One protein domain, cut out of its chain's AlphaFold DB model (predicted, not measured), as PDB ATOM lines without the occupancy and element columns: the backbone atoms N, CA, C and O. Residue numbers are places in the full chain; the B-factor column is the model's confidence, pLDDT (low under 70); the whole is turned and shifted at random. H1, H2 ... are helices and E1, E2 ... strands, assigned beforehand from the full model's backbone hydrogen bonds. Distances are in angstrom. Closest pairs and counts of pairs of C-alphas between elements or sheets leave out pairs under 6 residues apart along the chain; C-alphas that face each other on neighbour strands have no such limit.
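Overview. This is residues 312 to 376 of the 378 residues of the protein "Arginyl-tRNA--protein transferase 1" of Hydatigena taeniaeformis (UniProt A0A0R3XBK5). A small three-stranded antiparallel sheet has the short helices H1 and H2 grazing it, while the longest helix, H3, stands off from the sheet, near H2. After H3 the last stretch folds back to E1, where residues 374 to 375 pair with residues 316 to 317, parallel. You have 65 residues, with three named helices and three named strands in the order E1, H1, E2, E3, H2, H3; the sheet runs E1, E3, E2. The class is mixed, helices and strands, and the whole is compact, with a radius of gyration of the C-alphas of 11.4 A and spans of 32 by 24 by 18 A.

Arrangement. Start with E1, residues 315 to 319, an edge strand whose neighbour is E3, residues 339 to 343. They are antiparallel at 147 degrees; look for N 316 and O 342, 2.8 A apart, within hydrogen-bond range. H1, residues 322 to 327, is on the sheet but only grazes it, with residues 324 to 325; its closest C-alphas to E3 are Ala 325 and Ile 340, 7.8 A apart. E2, residues 333 to 336, is the other edge strand and forms a hairpin with E3, antiparallel at 150 degrees; N 341 and O 334 are 2.8 A apart. E1, H1 and E2 form a split strand-helix-strand unit, two strands running the same way with E3 between them in the sheet, and its crossover is right-handed. H2, residues 344 to 347, also only grazes the sheet; its closest C-alphas to E1 are Val 344 and Val 315, 6.4 A apart. H3, residues 353 to 365, is not on the sheet and is close but not clearly touching H2, the closest C-alphas being Val 344 and Phe 356, 7.8 A apart. H3 and H1 are apart. In H1 and H3 every O i to N i+4 pair is within hydrogen-bond range; H2 is too short for such a pair, and its one O i to N i+3 pair is within range.

Along the chain. Find C-alpha 315 at (241.170, 144.050, 156.786); from there E1 runs 13.5 A to C-alpha 319. H1 covers 8.8 A, E2 9.8 A, E3 13.0 A and H2 4.8 A. H3 runs 18.6 A from C-alpha 353 at (254.879, 137.544, 164.317) to C-alpha 365 at (252.220, 153.995, 156.133).

Size, cuts and confidence. The two C-alphas farthest apart, those of Thr 322 and Pro 367, are 34.0 A apart. The printed part has no cut, and the five links between named elements are tight. The mean pLDDT of the printed part is 84.9; look for low confidence, under 70, at residues 366 to 372.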
ATOM      1  N   ASP A 312     244.490 146.244 164.615       89.38
ATOM      2  CA  ASP A 312     243.514 145.165 164.798       89.38
ATOM      3  C   ASP A 312     242.275 145.311 163.899       89.38
ATOM      4  O   ASP A 312     241.579 144.321 163.648       89.38
ATOM      5  N   LYS A 313     242.010 146.517 163.379       87.94
ATOM      6  CA  LYS A 313     240.906 146.808 162.447       87.94
ATOM      7  C   LYS A 313     241.285 146.676 160.973       87.94
ATOM      8  O   LYS A 313     240.395 146.736 160.128       87.94
ATOM      9  N   VAL A 314     242.565 146.506 160.649       88.81
ATOM     10  CA  VAL A 314     243.020 146.333 159.263       88.81
ATOM     11  C   VAL A 314     242.393 145.065 158.682       88.81
ATOM     12  O   VAL A 314     242.391 144.017 159.332       88.81
ATOM     13  N   VAL A 315     241.851 145.161 157.465       89.69
ATOM     14  CA  VAL A 315     241.170 144.050 156.786       89.69
ATOM     15  C   VAL A 315     242.177 143.188 156.028       89.69
ATOM     16  O   VAL A 315     242.999 143.697 155.263       89.69
ATOM     17  N   LEU A 316     242.071 141.876 156.218       91.19
ATOM     18  CA  LEU A 316     242.859 140.843 155.559       91.19
ATOM     19  C   LEU A 316     241.987 140.023 154.610       91.19
ATOM     20  O   LEU A 316     240.841 139.696 154.930       91.19
ATOM     21  N   LEU A 317     242.565 139.648 153.472       91.38
ATOM     22  CA  LEU A 317     242.038 138.648 152.552       91.38
ATOM     23  C   LEU A 317     242.879 137.382 152.692       91.38
ATOM     24  O   LEU A 317     244.078 137.404 152.431       91.38
ATOM     25  N   LEU A 318     242.260 136.292 153.130       90.25
ATOM     26  CA  LEU A 318     242.915 135.003 153.340       90.25
ATOM     27  C   LEU A 318     242.344 133.964 152.368       90.25
ATOM     28  O   LEU A 318     241.155 134.033 152.042       90.25
ATOM     29  N   PRO A 319     243.132 132.971 151.925       90.88
ATOM     30  CA  PRO A 319     242.620 131.913 151.063       90.88
ATOM     31  C   PRO A 319     241.539 131.112 151.797       90.88
ATOM     32  O   PRO A 319     241.699 130.752 152.968       90.88
ATOM     33  N   LEU A 320     240.427 130.816 151.121       90.44
ATOM     34  CA  LEU A 320     239.379 129.993 151.715       90.44
ATOM     35  C   LEU A 320     239.908 128.578 151.980       90.44
ATOM     36  O   LEU A 320     240.244 127.834 151.063       90.44
ATOM     37  N   SER A 321     239.951 128.189 153.255       91.19
ATOM     38  CA  SER A 321     240.252 126.818 153.666       91.19
ATOM     39  C   SER A 321     239.471 126.433 154.915       91.19
ATOM     40  O   SER A 321     239.199 127.265 155.786       91.19
ATOM     41  N   THR A 322     239.141 125.147 155.029       89.19
ATOM     42  CA  THR A 322     238.439 124.594 156.195       89.19
ATOM     43  C   THR A 322     239.218 124.845 157.487       89.19
ATOM     44  O   THR A 322     238.619 125.166 158.510       89.19
ATOM     45  N   SER A 323     240.550 124.759 157.434       90.19
ATOM     46  CA  SER A 323     241.432 125.003 158.579       90.19
ATOM     47  C   SER A 323     241.340 126.447 159.076       90.19
ATOM     48  O   SER A 323     241.145 126.672 160.269       90.19
ATOM     49  N   LEU A 324     241.417 127.432 158.174       89.06
ATOM     50  CA  LEU A 324     241.315 128.846 158.551       89.06
ATOM     51  C   LEU A 324     239.911 129.197 159.054       89.06
ATOM     52  O   LEU A 324     239.783 129.837 160.094       89.06
ATOM     53  N   ALA A 325     238.866 128.712 158.380       87.00
ATOM     54  CA  ALA A 325     237.478 128.924 158.795       87.00
ATOM     55  C   ALA A 325     237.150 128.296 160.165       87.00
ATOM     56  O   ALA A 325     236.226 128.746 160.843       87.00
ATOM     57  N   TRP A 326     237.888 127.257 160.577       88.50
ATOM     58  CA  TRP A 326     237.759 126.644 161.899       88.50
ATOM     59  C   TRP A 326     238.452 127.455 163.000       88.50
ATOM     60  O   TRP A 326     237.933 127.556 164.111       88.50
ATOM     61  N   ILE A 327     239.635 128.007 162.711       89.50
ATOM     62  CA  ILE A 327     240.436 128.756 163.690       89.50
ATOM     63  C   ILE A 327     239.877 130.169 163.901       89.50
ATOM     64  O   ILE A 327     239.909 130.683 165.023       89.50
ATOM     65  N   LEU A 328     239.370 130.798 162.837       90.62
ATOM     66  CA  LEU A 328     238.842 132.155 162.892       90.62
ATOM     67  C   LEU A 328     237.511 132.219 163.661       90.62
ATOM     68  O   LEU A 328     236.649 131.348 163.501       90.62
ATOM     69  N   PRO A 329     237.279 133.269 164.469       86.06
ATOM     70  CA  PRO A 329     236.006 133.436 165.154       86.06
ATOM     71  C   PRO A 329     234.885 133.659 164.131       86.06
ATOM     72  O   PRO A 329     234.875 134.674 163.440       86.06
ATOM     73  N   LYS A 330     233.899 132.752 164.063       76.44
ATOM     74  CA  LYS A 330     232.772 132.814 163.106       76.44
ATOM     75  C   LYS A 330     232.046 134.169 162.984       76.44
ATOM     76  O   LYS A 330     231.665 134.491 161.867       76.44
ATOM     77  N   PRO A 331     231.838 134.982 164.044       81.62
ATOM     78  CA  PRO A 331     231.209 136.296 163.871       81.62
ATOM     79  C   PRO A 331     232.158 137.378 163.320       81.62
ATOM     80  O   PRO A 331     231.723 138.506 163.123       81.62
ATOM     81  N   GLN A 332     233.445 137.075 163.116       86.50
ATOM     82  CA  GLN A 332     234.495 138.045 162.780       86.50
ATOM     83  C   GLN A 332     235.141 137.800 161.407       86.50
ATOM     84  O   GLN A 332     236.207 138.346 161.110       86.50
ATOM     85  N   PHE A 333     234.515 136.989 160.553       91.88
ATOM     86  CA  PHE A 333     234.898 136.880 159.150       91.88
ATOM     87  C   PHE A 333     233.683 136.665 158.246       91.88
ATOM     88  O   PHE A 333     232.659 136.130 158.671       91.88
ATOM     89  N   THR A 334     233.813 137.058 156.985       92.50
ATOM     90  CA  THR A 334     232.878 136.738 155.901       92.50
ATOM     91  C   THR A 334     233.608 135.969 154.805       92.50
ATOM     92  O   THR A 334     234.839 135.921 154.774       92.50
ATOM     93  N   VAL A 335     232.857 135.321 153.916       91.19
ATOM     94  CA  VAL A 335     233.414 134.636 152.744       91.19
ATOM     95  C   VAL A 335     232.903 135.338 151.493       91.19
ATOM     96  O   VAL A 335     231.695 135.418 151.275       91.19
ATOM     97  N   GLU A 336     233.828 135.849 150.686       90.25
ATOM     98  CA  GLU A 336     233.571 136.506 149.405       90.25
ATOM     99  C   GLU A 336     234.224 135.665 148.296       90.25
ATOM    100  O   GLU A 336     235.442 135.677 148.107       90.25
ATOM    101  N   GLY A 337     233.424 134.866 147.581       88.56
ATOM    102  CA  GLY A 337     233.939 133.921 146.584       88.56
ATOM    103  C   GLY A 337     234.835 132.852 147.222       88.56
ATOM    104  O   GLY A 337     234.389 132.120 148.101       88.56
ATOM    105  N   ASN A 338     236.097 132.769 146.785       87.94
ATOM    106  CA  ASN A 338     237.099 131.842 147.334       87.94
ATOM    107  C   ASN A 338     238.031 132.498 148.375       87.94
ATOM    108  O   ASN A 338     239.149 132.033 148.602       87.94
ATOM    109  N   THR A 339     237.580 133.590 148.994       90.75
ATOM    110  CA  THR A 339     238.382 134.407 149.910       90.75
ATOM    111  C   THR A 339     237.661 134.587 151.238       90.75
ATOM    112  O   THR A 339     236.470 134.895 151.276       90.75
ATOM    113  N   ILE A 340     238.389 134.426 152.340       92.12
ATOM    114  CA  ILE A 340     237.943 134.817 153.676       92.12
ATOM    115  C   ILE A 340     238.327 136.282 153.897       92.12
ATOM    116  O   ILE A 340     239.498 136.638 153.794       92.12
ATOM    117  N   VAL A 341     237.350 137.116 154.244       92.56
ATOM    118  CA  VAL A 341     237.553 138.520 154.621       92.56
ATOM    119  C   VAL A 341     237.443 138.628 156.135       92.56
ATOM    120  O   VAL A 341     236.414 138.288 156.716       92.56
ATOM    121  N   THR A 342     238.505 139.075 156.798       93.44
ATOM    122  CA  THR A 342     238.557 139.190 158.266       93.44
ATOM    123  C   THR A 342     239.415 140.381 158.689       93.44
ATOM    124  O   THR A 342     239.935 141.095 157.836       93.44
ATOM    125  N   THR A 343     239.565 140.629 159.988       93.12
ATOM    126  CA  THR A 343     240.469 141.667 160.505       93.12
ATOM    127  C   THR A 343     241.729 141.060 161.110       93.12
ATOM    128  O   THR A 343     241.742 139.892 161.502       93.12
ATOM    129  N   VAL A 344     242.790 141.855 161.247       91.81
ATOM    130  CA  VAL A 344     244.014 141.432 161.948       91.81
ATOM    131  C   VAL A 344     243.722 140.980 163.374       91.81
ATOM    132  O   VAL A 344     244.259 139.960 163.798       91.81
ATOM    133  N   GLY A 345     242.844 141.680 164.100       91.88
ATOM    134  CA  GLY A 345     242.478 141.303 165.466       91.88
ATOM    135  C   GLY A 345     241.851 139.906 165.528       91.88
ATOM    136  O   GLY A 345     242.233 139.084 166.363       91.88
ATOM    137  N   ALA A 346     240.954 139.594 164.588       92.12
ATOM    138  CA  ALA A 346     240.340 138.273 164.461       92.12
ATOM    139  C   ALA A 346     241.344 137.198 164.003       92.12
ATOM    140  O   ALA A 346     241.285 136.046 164.443       92.12
ATOM    141  N   ALA A 347     242.300 137.589 163.160       92.19
ATOM    142  CA  ALA A 347     243.350 136.744 162.608       92.19
ATOM    143  C   ALA A 347     244.625 136.670 163.473       92.19
ATOM    144  O   ALA A 347     245.588 136.007 163.092       92.19
ATOM    145  N   ARG A 348     244.679 137.295 164.656       90.06
ATOM    146  CA  ARG A 348     245.943 137.419 165.409       90.06
ATOM    147  C   ARG A 348     246.590 136.073 165.746       90.06
ATOM    148  O   ARG A 348     247.808 135.987 165.815       90.06
ATOM    149  N   ARG A 349     245.782 135.022 165.932       88.25
ATOM    150  CA  ARG A 349     246.244 133.653 166.238       88.25
ATOM    151  C   ARG A 349     246.796 132.887 165.034       88.25
ATOM    152  O   ARG A 349     247.445 131.869 165.241       88.25
ATOM    153  N   ILE A 350     246.488 133.325 163.815       89.31
ATOM    154  CA  ILE A 350     246.934 132.672 162.574       89.31
ATOM    155  C   ILE A 350     248.102 133.406 161.917       89.31
ATOM    156  O   ILE A 350     248.855 132.788 161.174       89.31
ATOM    157  N   LEU A 351     248.273 134.698 162.203       89.25
ATOM    158  CA  LEU A 351     249.414 135.465 161.717       89.25
ATOM    159  C   LEU A 351     250.678 135.076 162.478       89.25
ATOM    160  O   LEU A 351     250.695 135.073 163.712       89.25
ATOM    161  N   SER A 352     251.760 134.823 161.743       90.31
ATOM    162  CA  SER A 352     253.081 134.784 162.358       90.31
ATOM    163  C   SER A 352     253.447 136.172 162.900       90.31
ATOM    164  O   SER A 352     252.889 137.194 162.488       90.31
ATOM    165  N   GLU A 353     254.413 136.242 163.819       90.50
ATOM    166  CA  GLU A 353     254.879 137.544 164.317       90.50
ATOM    167  C   GLU A 353     255.508 138.389 163.199       90.50
ATOM    168  O   GLU A 353     255.388 139.612 163.194       90.50
ATOM    169  N   HIS A 354     256.110 137.730 162.206       87.94
ATOM    170  CA  HIS A 354     256.615 138.382 161.006       87.94
ATOM    171  C   HIS A 354     255.488 139.015 160.175       87.94
ATOM    172  O   HIS A 354     255.576 140.193 159.830       87.94
ATOM    173  N   ASP A 355     254.411 138.275 159.900       86.75
ATOM    174  CA  ASP A 355     253.298 138.778 159.083       86.75
ATOM    175  C   ASP A 355     252.546 139.896 159.798       86.75
ATOM    176  O   ASP A 355     252.183 140.899 159.190       86.75
ATOM    177  N   PHE A 356     252.365 139.772 161.114       89.75
ATOM    178  CA  PHE A 356     251.777 140.841 161.910       89.75
ATOM    179  C   PHE A 356     252.627 142.113 161.887       89.75
ATOM    180  O   PHE A 356     252.084 143.208 161.751       89.75
ATOM    181  N   GLN A 357     253.954 141.982 161.984       87.88
ATOM    182  CA  GLN A 357     254.856 143.120 161.851       87.88
ATOM    183  C   GLN A 357     254.719 143.780 160.476       87.88
ATOM    184  O   GLN A 357     254.607 145.001 160.415       87.88
ATOM    185  N   LEU A 358     254.681 142.996 159.394       84.38
ATOM    186  CA  LEU A 358     254.486 143.528 158.045       84.38
ATOM    187  C   LEU A 358     253.161 144.282 157.924       84.38
ATOM    188  O   LEU A 358     253.141 145.409 157.438       84.38
ATOM    189  N   VAL A 359     252.064 143.696 158.409       85.94
ATOM    190  CA  VAL A 359     250.750 144.348 158.400       85.94
ATOM    191  C   VAL A 359     250.776 145.651 159.197       85.94
ATOM    192  O   VAL A 359     250.244 146.659 158.738       85.94
ATOM    193  N   ARG A 360     251.420 145.662 160.366       85.56
ATOM    194  CA  ARG A 360     251.580 146.867 161.184       85.56
ATOM    195  C   ARG A 360     252.379 147.949 160.462       85.56
ATOM    196  O   ARG A 360     251.983 149.112 160.503       85.56
ATOM    197  N   ASP A 361     253.484 147.585 159.824       82.44
ATOM    198  CA  ASP A 361     254.325 148.528 159.085       82.44
ATOM    199  C   ASP A 361     253.536 149.141 157.922       82.44
ATOM    200  O   ASP A 361     253.500 150.362 157.784       82.44
ATOM    201  N   TRP A 362     252.800 148.320 157.168       79.50
ATOM    202  CA  TRP A 362     251.889 148.777 156.116       79.50
ATOM    203  C   TRP A 362     250.774 149.684 156.640       79.50
ATOM    204  O   TRP A 362     250.541 150.755 156.083       79.50
ATOM    205  N   ALA A 363     250.102 149.291 157.722       80.06
ATOM    206  CA  ALA A 363     249.019 150.065 158.317       80.06
ATOM    207  C   ALA A 363     249.494 151.454 158.763       80.06
ATOM    208  O   ALA A 363     248.784 152.435 158.582       80.06
ATOM    209  N   ASN A 364     250.716 151.561 159.287       76.25
ATOM    210  CA  ASN A 364     251.287 152.839 159.704       76.25
ATOM    211  C   ASN A 364     251.688 153.753 158.535       76.25
ATOM    212  O   ASN A 364     251.819 154.959 158.739       76.25
ATOM    213  N   LEU A 365     251.880 153.213 157.326       70.06
ATOM    214  CA  LEU A 365     252.220 153.995 156.133       70.06
ATOM    215  C   LEU A 365     250.998 154.626 155.455       70.06
ATOM    216  O   LEU A 365     251.161 155.558 154.668       70.06
ATOM    217  N   VAL A 366     249.787 154.137 155.741       68.00
ATOM    218  CA  VAL A 366     248.562 154.581 155.069       68.00
ATOM    219  C   VAL A 366     247.677 155.369 156.046       68.00
ATOM    220  O   VAL A 366     247.115 154.788 156.971       68.00
ATOM    221  N   PRO A 367     247.488 156.687 155.832       57.81
ATOM    222  CA  PRO A 367     246.732 157.559 156.735       57.81
ATOM    223  C   PRO A 367     245.278 157.152 156.977       57.81
ATOM    224  O   PRO A 367     244.707 157.408 158.035       57.81
ATOM    225  N   SER A 368     244.674 156.554 155.956       62.81
ATOM    226  CA  SER A 368     243.322 156.026 155.967       62.81
ATOM    227  C   SER A 368     243.332 154.754 155.149       62.81
ATOM    228  O   SER A 368     243.588 154.782 153.947       62.81
ATOM    229  N   ILE A 369     243.038 153.637 155.804       58.41
ATOM    230  CA  ILE A 369     242.952 152.341 155.133       58.41
ATOM    231  C   ILE A 369     241.799 152.335 154.117       58.41
ATOM    232  O   ILE A 369     241.836 151.556 153.180       58.41
ATOM    233  N   GLY A 370     240.793 153.214 154.248       65.12
ATOM    234  CA  GLY A 370     239.671 153.302 153.308       65.12
ATOM    235  C   GLY A 370     239.064 151.927 153.007       65.12
ATOM    236  O   GLY A 370     238.598 151.236 153.911       65.12
ATOM    237  N   THR A 371     239.104 151.527 151.734       60.56
ATOM    238  CA  THR A 371     238.698 150.199 151.241       60.56
ATOM    239  C   THR A 371     239.874 149.241 150.995       60.56
ATOM    240  O   THR A 371     239.669 148.168 150.430       60.56
ATOM    241  N   ILE A 372     241.102 149.617 151.363       65.69
ATOM    242  CA  ILE A 372     242.322 148.823 151.163       65.69
ATOM    243  C   ILE A 372     242.267 147.577 152.049       65.69
ATOM    244  O   ILE A 372     241.942 147.637 153.237       65.69
ATOM    245  N   ARG A 373     242.606 146.434 151.453       77.94
ATOM    246  CA  ARG A 373     242.666 145.127 152.111       77.94
ATOM    247  C   ARG A 373     244.032 144.502 151.831       77.94
ATOM    248  O   ARG A 373     244.518 144.599 150.707       77.94
ATOM    249  N   ILE A 374     244.648 143.870 152.828       79.38
ATOM    250  CA  ILE A 374     245.939 143.183 152.654       79.38
ATOM    251  C   ILE A 374     245.673 141.761 152.173       79.38
ATOM    252  O   ILE A 374     244.950 141.014 152.835       79.38
ATOM    253  N   ASN A 375     246.244 141.398 151.024       80.75
ATOM    254  CA  ASN A 375     245.964 140.128 150.372       80.75
ATOM    255  C   ASN A 375     247.020 139.048 150.652       80.75
ATOM    256  O   ASN A 375     248.189 139.228 150.336       80.75
ATOM    257  N   PHE A 376     246.578 137.913 151.198       80.94
ATOM    258  CA  PHE A 376     247.367 136.703 151.436       80.94
ATOM    259  C   PHE A 376     246.891 135.510 150.581       80.94
ATOM    260  O   PHE A 376     247.239 134.371 150.876       80.94
TER     261      PHE A 376